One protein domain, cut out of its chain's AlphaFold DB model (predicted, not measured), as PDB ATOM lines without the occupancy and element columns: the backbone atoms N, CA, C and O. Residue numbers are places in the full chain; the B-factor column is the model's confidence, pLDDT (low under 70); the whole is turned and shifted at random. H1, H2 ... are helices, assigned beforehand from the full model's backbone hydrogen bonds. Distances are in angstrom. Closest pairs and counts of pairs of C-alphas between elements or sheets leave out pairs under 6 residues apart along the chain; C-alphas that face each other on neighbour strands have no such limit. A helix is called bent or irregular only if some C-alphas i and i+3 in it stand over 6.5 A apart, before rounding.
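AT A GLANCE: This is residues 13 to 84 of the 84 residues of an uncharacterized protein of viral metagenome (UniProt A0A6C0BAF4). A helical hairpin, H2 and H3 side by side, makes one end of the domain, and H1 makes the other end, with no contact between H1 and the hairpin. The long unnamed stretch of residues 34 to 52 loops through the space between them, its C-alphas 3 to 14 A from the mean of all C-alphas. The printed part has 72 residues with three named helices, in the order H1, H2, H3, and no named strand; the class is all helix. The whole is compact, with a radius of gyration of the C-alphas of 11.3 A, and only just elongated, spanning 31 by 21 by 19 A.

HOW THE PARTS SIT: H1, residues 19 to 33, is the longest helix by residues and touches no helix. It is apart from H2, residues 53 to 65, and from H3, residues 71 to 81. H2 and H3 form a helical hairpin and touch, with 21 pairs of C-alphas within 8 A. Their closest C-alphas, those of Tyr 60 and Ala 77, are 4.6 A apart. They run opposite ways at a shallow tilt of 29 degrees, 9.5 A from centre to centre. In H2 and H3 every O i to N i+4 pair is within hydrogen-bond range; in H1, 8 of 11 are.

IN THESE COORDINATES: H1 begins at C-alpha 19, (239.608, 294.989, 186.405), and measures 13.9 A from first to last C-alpha. It is irregular: C-alphas 28 and 31 are 9.5 A apart. H2 measures 18.5 A and begins at C-alpha 53, (220.856, 298.529, 193.659). H3 measures 15.3 A and ends at C-alpha 81, (223.199, 299.117, 203.876).

THE WHOLE: The two C-alphas farthest apart, those of Asn 28 and Ser 68, are 32.1 A apart. The link from H1 to H2 is long, with 19 residues; that from H2 to H3 is tight, with 5. The printed part has no cut and ends at Leu 84, the chain's last residue. The mean pLDDT of the printed part is 92.9, and no printed residue is under 70.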
ATOM      1  N   LYS A  13     227.329 289.848 188.380       89.56
ATOM      2  CA  LYS A  13     228.547 289.385 187.692       89.56
ATOM      3  C   LYS A  13     228.660 289.907 186.251       89.56
ATOM      4  O   LYS A  13     229.773 290.175 185.812       89.56
ATOM      5  N   ASN A  14     227.536 290.065 185.554       91.62
ATOM      6  CA  ASN A  14     227.495 290.475 184.146       91.62
ATOM      7  C   ASN A  14     227.445 292.008 183.988       91.62
ATOM      8  O   ASN A  14     227.821 292.544 182.941       91.62
ATOM      9  N   GLU A  15     226.990 292.709 185.032       93.06
ATOM     10  CA  GLU A  15     226.846 294.171 185.077       93.06
ATOM     11  C   GLU A  15     228.040 294.878 185.737       93.06
ATOM     12  O   GLU A  15     228.279 296.055 185.467       93.06
ATOM     13  N   GLN A  16     228.789 294.189 186.602       93.06
ATOM     14  CA  GLN A  16     229.922 294.774 187.315       93.06
ATOM     15  C   GLN A  16     231.069 295.130 186.355       93.06
ATOM     16  O   GLN A  16     231.302 294.419 185.373       93.06
ATOM     17  N   PRO A  17     231.848 296.177 186.660       93.69
ATOM     18  CA  PRO A  17     233.059 296.475 185.910       93.69
ATOM     19  C   PRO A  17     234.151 295.423 186.142       93.69
ATOM     20  O   PRO A  17     234.399 294.997 187.280       93.69
ATOM     21  N   GLY A  18     234.838 295.052 185.061       93.62
ATOM     22  CA  GLY A  18     236.069 294.261 185.072       93.62
ATOM     23  C   GLY A  18     237.275 295.040 185.613       93.62
ATOM     24  O   GLY A  18     237.175 296.221 185.937       93.62
ATOM     25  N   TYR A  19     238.440 294.399 185.729       92.00
ATOM     26  CA  TYR A  19     239.608 294.989 186.405       92.00
ATOM     27  C   TYR A  19     240.094 296.302 185.771       92.00
ATOM     28  O   TYR A  19     240.257 297.297 186.483       92.00
ATOM     29  N   HIS A  20     240.284 296.316 184.448       93.19
ATOM     30  CA  HIS A  20     240.689 297.515 183.711       93.19
ATOM     31  C   HIS A  20     239.597 298.595 183.766       93.19
ATOM     32  O   HIS A  20     239.867 299.738 184.131       93.19
ATOM     33  N   GLN A  21     238.339 298.200 183.541       93.06
ATOM     34  CA  GLN A  21     237.181 299.097 183.621       93.06
ATOM     35  C   GLN A  21     237.061 299.770 184.987       93.06
ATOM     36  O   GLN A  21     236.739 300.948 185.060       93.06
ATOM     37  N   ARG A  22     237.358 299.065 186.083       94.31
ATOM     38  CA  ARG A  22     237.348 299.665 187.419       94.31
ATOM     39  C   ARG A  22     238.400 300.760 187.573       94.31
ATOM     40  O   ARG A  22     238.121 301.752 188.232       94.31
ATOM     41  N   THR A  23     239.585 300.596 186.983       94.25
ATOM     42  CA  THR A  23     240.624 301.638 186.987       94.25
ATOM     43  C   THR A  23     240.153 302.873 186.219       94.25
ATOM     44  O   THR A  23     240.244 303.981 186.737       94.25
ATOM     45  N   VAL A  24     239.587 302.681 185.022       94.12
ATOM     46  CA  VAL A  24     239.038 303.774 184.201       94.12
ATOM     47  C   VAL A  24     237.881 304.470 184.920       94.12
ATOM     48  O   VAL A  24     237.855 305.688 185.044       94.12
ATOM     49  N   MET A  25     236.953 303.702 185.490       93.94
ATOM     50  CA  MET A  25     235.826 304.245 186.245       93.94
ATOM     51  C   MET A  25     236.259 304.954 187.525       93.94
ATOM     52  O   MET A  25     235.600 305.904 187.930       93.94
ATOM     53  N   LEU A  26     237.344 304.529 188.176       93.19
ATOM     54  CA  LEU A  26     237.874 305.251 189.329       93.19
ATOM     55  C   LEU A  26     238.416 306.626 188.919       93.19
ATOM     56  O   LEU A  26     238.196 307.580 189.655       93.19
ATOM     57  N   LYS A  27     239.054 306.737 187.747       92.38
ATOM     58  CA  LYS A  27     239.493 308.024 187.185       92.38
ATOM     59  C   LYS A  27     238.305 308.906 186.780       92.38
ATOM     60  O   LYS A  27     238.259 310.065 187.165       92.38
ATOM     61  N   ASN A  28     237.317 308.342 186.083       92.00
ATOM     62  CA  ASN A  28     236.222 309.119 185.486       92.00
ATOM     63  C   ASN A  28     235.081 309.427 186.468       92.00
ATOM     64  O   ASN A  28     234.535 310.523 186.485       92.00
ATOM     65  N   CYS A  29     234.676 308.446 187.276       91.25
ATOM     66  CA  CYS A  29     233.561 308.580 188.213       91.25
ATOM     67  C   CYS A  29     234.024 308.930 189.632       91.25
ATOM     68  O   CYS A  29     233.211 309.387 190.439       91.25
ATOM     69  N   GLY A  30     235.287 308.665 189.968       89.44
ATOM     70  CA  GLY A  30     235.818 308.851 191.311       89.44
ATOM     71  C   GLY A  30     235.318 307.819 192.327       89.44
ATOM     72  O   GLY A  30     234.757 306.765 192.008       89.44
ATOM     73  N   LYS A  31     235.502 308.157 193.608       88.44
ATOM     74  CA  LYS A  31     235.177 307.294 194.760       88.44
ATOM     75  C   LYS A  31     233.673 307.071 194.967       88.44
ATOM     76  O   LYS A  31     233.301 306.188 195.728       88.44
ATOM     77  N   LYS A  32     232.788 307.802 194.277       90.31
ATOM     78  CA  LYS A  32     231.331 307.605 194.405       90.31
ATOM     79  C   LYS A  32     230.883 306.199 193.997       90.31
ATOM     80  O   LYS A  32     229.904 305.690 194.521       90.31
ATOM     81  N   CYS A  33     231.615 305.567 193.076       92.94
ATOM     82  CA  CYS A  33     231.295 304.244 192.547       92.94
ATOM     83  C   CYS A  33     231.974 303.089 193.293       92.94
ATOM     84  O   CYS A  33     231.747 301.929 192.936       92.94
ATOM     85  N   PHE A  34     232.786 303.384 194.312       94.44
ATOM     86  CA  PHE A  34     233.599 302.408 195.030       94.44
ATOM     87  C   PHE A  34     233.518 302.669 196.530       94.44
ATOM     88  O   PHE A  34     233.986 303.689 197.027       94.44
ATOM     89  N   LEU A  35     232.927 301.736 197.274       91.38
ATOM     90  CA  LEU A  35     232.770 301.911 198.721       91.38
ATOM     91  C   LEU A  35     234.017 301.511 199.520       91.38
ATOM     92  O   LEU A  35     234.112 301.874 200.691       91.38
ATOM     93  N   GLY A  36     234.965 300.784 198.917       88.31
ATOM     94  CA  GLY A  36     236.194 300.336 199.573       88.31
ATOM     95  C   GLY A  36     237.455 301.084 199.149       88.31
ATOM     96  O   GLY A  36     237.412 302.062 198.409       88.31
ATOM     97  N   LYS A  37     238.611 300.592 199.614       86.44
ATOM     98  CA  LYS A  37     239.919 301.132 199.216       86.44
ATOM     99  C   LYS A  37     240.156 300.923 197.716       86.44
ATOM    100  O   LYS A  37     239.888 299.840 197.179       86.44
ATOM    101  N   ASN A  38     240.711 301.942 197.063       87.38
ATOM    102  CA  ASN A  38     241.026 301.964 195.635       87.38
ATOM    103  C   ASN A  38     239.797 301.633 194.775       87.38
ATOM    104  O   ASN A  38     238.799 302.345 194.791       87.38
ATOM    105  N   LYS A  39     239.867 300.527 194.036       90.00
ATOM    106  CA  LYS A  39     238.842 300.059 193.099       90.00
ATOM    107  C   LYS A  39     237.997 298.899 193.639       90.00
ATOM    108  O   LYS A  39     237.428 298.110 192.878       90.00
ATOM    109  N   SER A  40     237.973 298.750 194.962       90.31
ATOM    110  CA  SER A  40     237.266 297.674 195.659       90.31
ATOM    111  C   SER A  40     235.805 298.041 195.909       90.31
ATOM    112  O   SER A  40     235.474 299.208 196.104       90.31
ATOM    113  N   PHE A  41     234.939 297.026 195.967       93.75
ATOM    114  CA  PHE A  41     233.492 297.183 196.180       93.75
ATOM    115  C   PHE A  41     232.834 298.133 195.163       93.75
ATOM    116  O   PHE A  41     232.330 299.190 195.552       93.75
ATOM    117  N   PRO A  42     232.846 297.774 193.862       95.25
ATOM    118  CA  PRO A  42     232.140 298.546 192.851       95.25
ATOM    119  C   PRO A  42     230.630 298.476 193.090       95.25
ATOM    120  O   PRO A  42     230.076 297.389 193.256       95.25
ATOM    121  N   ILE A  43     229.972 299.632 193.053       95.81
ATOM    122  CA  ILE A  43     228.511 299.758 193.168       95.81
ATOM    123  C   ILE A  43     227.855 300.338 191.908       95.81
ATOM    124  O   ILE A  43     226.637 300.260 191.760       95.81
ATOM    125  N   CYS A  44     228.648 300.878 190.978       95.56
ATOM    126  CA  CYS A  44     228.172 301.369 189.684       95.56
ATOM    127  C   CYS A  44     228.262 300.299 188.593       95.56
ATOM    128  O   CYS A  44     229.167 299.460 188.619       95.56
ATOM    129  N   LYS A  45     227.343 300.339 187.620       94.50
ATOM    130  CA  LYS A  45     227.388 299.435 186.455       94.50
ATOM    131  C   LYS A  45     228.605 299.748 185.584       94.50
ATOM    132  O   LYS A  45     229.002 300.910 185.484       94.50
ATOM    133  N   LYS A  46     229.166 298.727 184.931       92.50
ATOM    134  CA  LYS A  46     230.294 298.872 184.000       92.50
ATOM    135  C   LYS A  46     230.033 299.977 182.975       92.50
ATOM    136  O   LYS A  46     228.914 300.101 182.485       92.50
ATOM    137  N   ASN A  47     231.063 300.765 182.675       89.69
ATOM    138  CA  ASN A  47     231.019 301.892 181.734       89.69
ATOM    139  C   ASN A  47     229.984 302.981 182.079       89.69
ATOM    140  O   ASN A  47     229.632 303.792 181.232       89.69
ATOM    141  N   THR A  48     229.496 303.026 183.321       91.88
ATOM    142  CA  THR A  48     228.591 304.080 183.786       91.88
ATOM    143  C   THR A  48     229.052 304.614 185.131       91.88
ATOM    144  O   THR A  48     229.647 303.896 185.928       91.88
ATOM    145  N   CYS A  49     228.677 305.848 185.445       92.12
ATOM    146  CA  CYS A  49     228.838 306.398 186.788       92.12
ATOM    147  C   CYS A  49     227.547 306.314 187.621       92.12
ATOM    148  O   CYS A  49     227.367 307.103 188.550       92.12
ATOM    149  N   LYS A  50     226.635 305.393 187.263       93.44
ATOM    150  CA  LYS A  50     225.309 305.239 187.877       93.44
ATOM    151  C   LYS A  50     225.316 304.090 188.880       93.44
ATOM    152  O   LYS A  50     225.673 302.961 188.534       93.44
ATOM    153  N   ILE A  51     224.899 304.384 190.109       93.81
ATOM    154  CA  ILE A  51     224.784 303.398 191.188       93.81
ATOM    155  C   ILE A  51     223.688 302.389 190.832       93.81
ATOM    156  O   ILE A  51     222.608 302.754 190.372       93.81
ATOM    157  N   SER A  52     223.967 301.106 191.040       94.50
ATOM    158  CA  SER A  52     223.012 300.020 190.846       94.50
ATOM    159  C   SER A  52     222.643 299.406 192.187       94.50
ATOM    160  O   SER A  52     223.533 298.982 192.924       94.50
ATOM    161  N   LYS A  53     221.341 299.248 192.465       93.75
ATOM    162  CA  LYS A  53     220.856 298.529 193.659       93.75
ATOM    163  C   LYS A  53     221.488 297.135 193.781       93.75
ATOM    164  O   LYS A  53     221.900 296.736 194.865       93.75
ATOM    165  N   LYS A  54     221.675 296.429 192.657       94.25
ATOM    166  CA  LYS A  54     222.353 295.119 192.622       94.25
ATOM    167  C   LYS A  54     223.814 295.205 193.069       94.25
ATOM    168  O   LYS A  54     224.282 294.333 193.796       94.25
ATOM    169  N   GLY A  55     224.521 296.251 192.641       94.00
ATOM    170  CA  GLY A  55     225.915 296.495 193.007       94.00
ATOM    171  C   GLY A  55     226.074 296.865 194.474       94.00
ATOM    172  O   GLY A  55     226.963 296.344 195.142       94.00
ATOM    173  N   VAL A  56     225.161 297.680 195.003       95.75
ATOM    174  CA  VAL A  56     225.101 298.010 196.433       95.75
ATOM    175  C   VAL A  56     224.835 296.754 197.267       95.75
ATOM    176  O   VAL A  56     225.582 296.490 198.208       95.75
ATOM    177  N   PHE A  57     223.857 295.922 196.891       95.50
ATOM    178  CA  PHE A  57     223.610 294.640 197.562       95.50
ATOM    179  C   PHE A  57     224.828 293.710 197.492       95.50
ATOM    180  O   PHE A  57     225.222 293.133 198.504       95.50
ATOM    181  N   ALA A  58     225.467 293.583 196.325       95.12
ATOM    182  CA  ALA A  58     226.671 292.770 196.174       95.12
ATOM    183  C   ALA A  58     227.816 293.269 197.070       95.12
ATOM    184  O   ALA A  58     228.483 292.466 197.727       95.12
ATOM    185  N   ALA A  59     228.020 294.588 197.135       95.69
ATOM    186  CA  ALA A  59     229.008 295.204 198.008       95.69
ATOM    187  C   ALA A  59     228.682 294.963 199.489       95.69
ATOM    188  O   ALA A  59     229.577 294.583 200.241       95.69
ATOM    189  N   TYR A  60     227.416 295.104 199.891       96.19
ATOM    190  CA  TYR A  60     226.945 294.828 201.249       96.19
ATOM    191  C   TYR A  60     227.235 293.384 201.673       96.19
ATOM    192  O   TYR A  60     227.886 293.159 202.695       96.19
ATOM    193  N   ILE A  61     226.803 292.406 200.871       94.31
ATOM    194  CA  ILE A  61     226.982 290.981 201.171       94.31
ATOM    195  C   ILE A  61     228.465 290.630 201.241       94.31
ATOM    196  O   ILE A  61     228.907 289.990 202.196       94.31
ATOM    197  N   ARG A  62     229.263 291.094 200.272       94.06
ATOM    198  CA  ARG A  62     230.704 290.832 200.271       94.06
ATOM    199  C   ARG A  62     231.382 291.474 201.479       94.06
ATOM    200  O   ARG A  62     232.218 290.838 202.105       94.06
ATOM    201  N   ALA A  63     231.012 292.696 201.846       95.19
ATOM    202  CA  ALA A  63     231.593 293.389 202.992       95.19
ATOM    203  C   ALA A  63     231.211 292.719 204.322       95.19
ATOM    204  O   ALA A  63     232.059 292.590 205.202       95.19
ATOM    205  N   ARG A  64     229.977 292.211 204.446       94.81
ATOM    206  CA  ARG A  64     229.525 291.391 205.585       94.81
ATOM    207  C   ARG A  64     230.326 290.098 205.725       94.81
ATOM    208  O   ARG A  64     230.707 289.760 206.836       94.81
ATOM    209  N   GLN A  65     230.645 289.412 204.625       93.94
ATOM    210  CA  GLN A  65     231.464 288.190 204.673       93.94
ATOM    211  C   GLN A  65     232.853 288.425 205.287       93.94
ATOM    212  O   GLN A  65     233.389 287.540 205.945       93.94
ATOM    213  N   TYR A  66     233.431 289.612 205.094       92.56
ATOM    214  CA  TYR A  66     234.745 289.963 205.641       92.56
ATOM    215  C   TYR A  66     234.677 290.870 206.873       92.56
ATOM    216  O   TYR A  66     235.721 291.310 207.352       92.56
ATOM    217  N   SER A  67     233.487 291.159 207.414       91.38
ATOM    218  CA  SER A  67     233.352 292.159 208.481       91.38
ATOM    219  C   SER A  67     234.036 291.761 209.787       91.38
ATOM    220  O   SER A  67     234.406 292.647 210.550       91.38
ATOM    221  N   SER A  68     234.232 290.461 210.031       90.94
ATOM    222  CA  SER A  68     234.998 289.951 211.176       90.94
ATOM    223  C   SER A  68     236.510 290.119 211.011       90.94
ATOM    224  O   SER A  68     237.221 290.196 212.002       90.94
ATOM    225  N   LYS A  69     237.014 290.214 209.772       90.56
ATOM    226  CA  LYS A  69     238.458 290.280 209.494       90.56
ATOM    227  C   LYS A  69     239.031 291.690 209.588       90.56
ATOM    228  O   LYS A  69     240.226 291.853 209.797       90.56
ATOM    229  N   ASN A  70     238.218 292.719 209.349       91.62
ATOM    230  CA  ASN A  70     238.678 294.104 209.411       91.62
ATOM    231  C   ASN A  70     237.508 295.071 209.636       91.62
ATOM    232  O   ASN A  70     236.487 295.007 208.944       91.62
ATOM    233  N   ARG A  71     237.698 296.048 210.532       91.62
ATOM    234  CA  ARG A  71     236.717 297.109 210.819       91.62
ATOM    235  C   ARG A  71     236.335 297.921 209.575       91.62
ATOM    236  O   ARG A  71     235.192 298.357 209.457       91.62
ATOM    237  N   SER A  72     237.241 298.074 208.608       90.94
ATOM    238  CA  SER A  72     236.946 298.744 207.335       90.94
ATOM    239  C   SER A  72     235.849 298.031 206.539       90.94
ATOM    240  O   SER A  72     234.939 298.698 206.052       90.94
ATOM    241  N   TYR A  73     235.844 296.694 206.484       93.94
ATOM    242  CA  TYR A  73     234.772 295.934 205.827       93.94
ATOM    243  C   TYR A  73     233.434 296.093 206.554       93.94
ATOM    244  O   TYR A  73     232.403 296.258 205.902       93.94
ATOM    245  N   LYS A  74     233.439 296.151 207.893       94.19
ATOM    246  CA  LYS A  74     232.232 296.468 208.677       94.19
ATOM    247  C   LYS A  74     231.664 297.841 208.294       94.19
ATOM    248  O   LYS A  74     230.471 297.950 208.022       94.19
ATOM    249  N   ASN A  75     232.510 298.864 208.182       94.38
ATOM    250  CA  ASN A  75     232.084 300.208 207.778       94.38
ATOM    251  C   ASN A  75     231.549 300.246 206.337       94.38
ATOM    252  O   ASN A  75     230.548 300.911 206.072       94.38
ATOM    253  N   ILE A  76     232.168 299.505 205.412       94.88
ATOM    254  CA  ILE A  76     231.688 299.376 204.027       94.88
ATOM    255  C   ILE A  76     230.294 298.745 204.001       94.88
ATOM    256  O   ILE A  76     229.409 299.258 203.320       94.88
ATOM    257  N   ALA A  77     230.074 297.678 204.775       95.25
ATOM    258  CA  ALA A  77     228.766 297.044 204.887       95.25
ATOM    259  C   ALA A  77     227.710 298.020 205.428       95.25
ATOM    260  O   ALA A  77     226.613 298.093 204.885       95.25
ATOM    261  N   LEU A  78     228.035 298.807 206.456       94.94
ATOM    262  CA  LEU A  78     227.114 299.812 206.998       94.94
ATOM    263  C   LEU A  78     226.770 300.892 205.965       94.94
ATOM    264  O   LEU A  78     225.600 301.225 205.802       94.94
ATOM    265  N   ARG A  79     227.764 301.403 205.229       94.50
ATOM    266  CA  ARG A  79     227.545 302.392 204.160       94.50
ATOM    267  C   ARG A  79     226.697 301.828 203.024       94.50
ATOM    268  O   ARG A  79     225.772 302.498 202.588       94.50
ATOM    269  N   ALA A  80     226.980 300.602 202.587       94.00
ATOM    270  CA  ALA A  80     226.190 299.932 201.561       94.00
ATOM    271  C   ALA A  80     224.745 299.703 202.032       94.00
ATOM    272  O   ALA A  80     223.823 299.964 201.275       94.00
ATOM    273  N   LYS A  81     224.538 299.302 203.295       94.94
ATOM    274  CA  LYS A  81     223.199 299.117 203.876       94.94
ATOM    275  C   LYS A  81     222.373 300.408 203.877       94.94
ATOM    276  O   LYS A  81     221.178 300.332 203.664       94.94
ATOM    277  N   LYS A  82     222.997 301.573 204.089       94.44
ATOM    278  CA  LYS A  82     222.316 302.884 204.029       94.44
ATOM    279  C   LYS A  82     221.878 303.294 202.615       94.44
ATOM    280  O   LYS A  82     221.107 304.230 202.480       94.44
ATOM    281  N   MET A  83     222.419 302.653 201.577       90.75
ATOM    282  CA  MET A  83     222.097 302.917 200.167       90.75
ATOM    283  C   MET A  83     221.064 301.928 199.596       90.75
ATOM    284  O   MET A  83     220.799 301.958 198.392       90.75
ATOM    285  N   LEU A  84     220.558 301.013 200.429       86.56
ATOM    286  CA  LEU A  84     219.514 300.041 200.107       86.56
ATOM    287  C   LEU A  84     218.177 300.527 200.651       86.56
ATOM    288  O   LEU A  84     217.197 300.394 199.886       86.56
TER     289      LEU A  84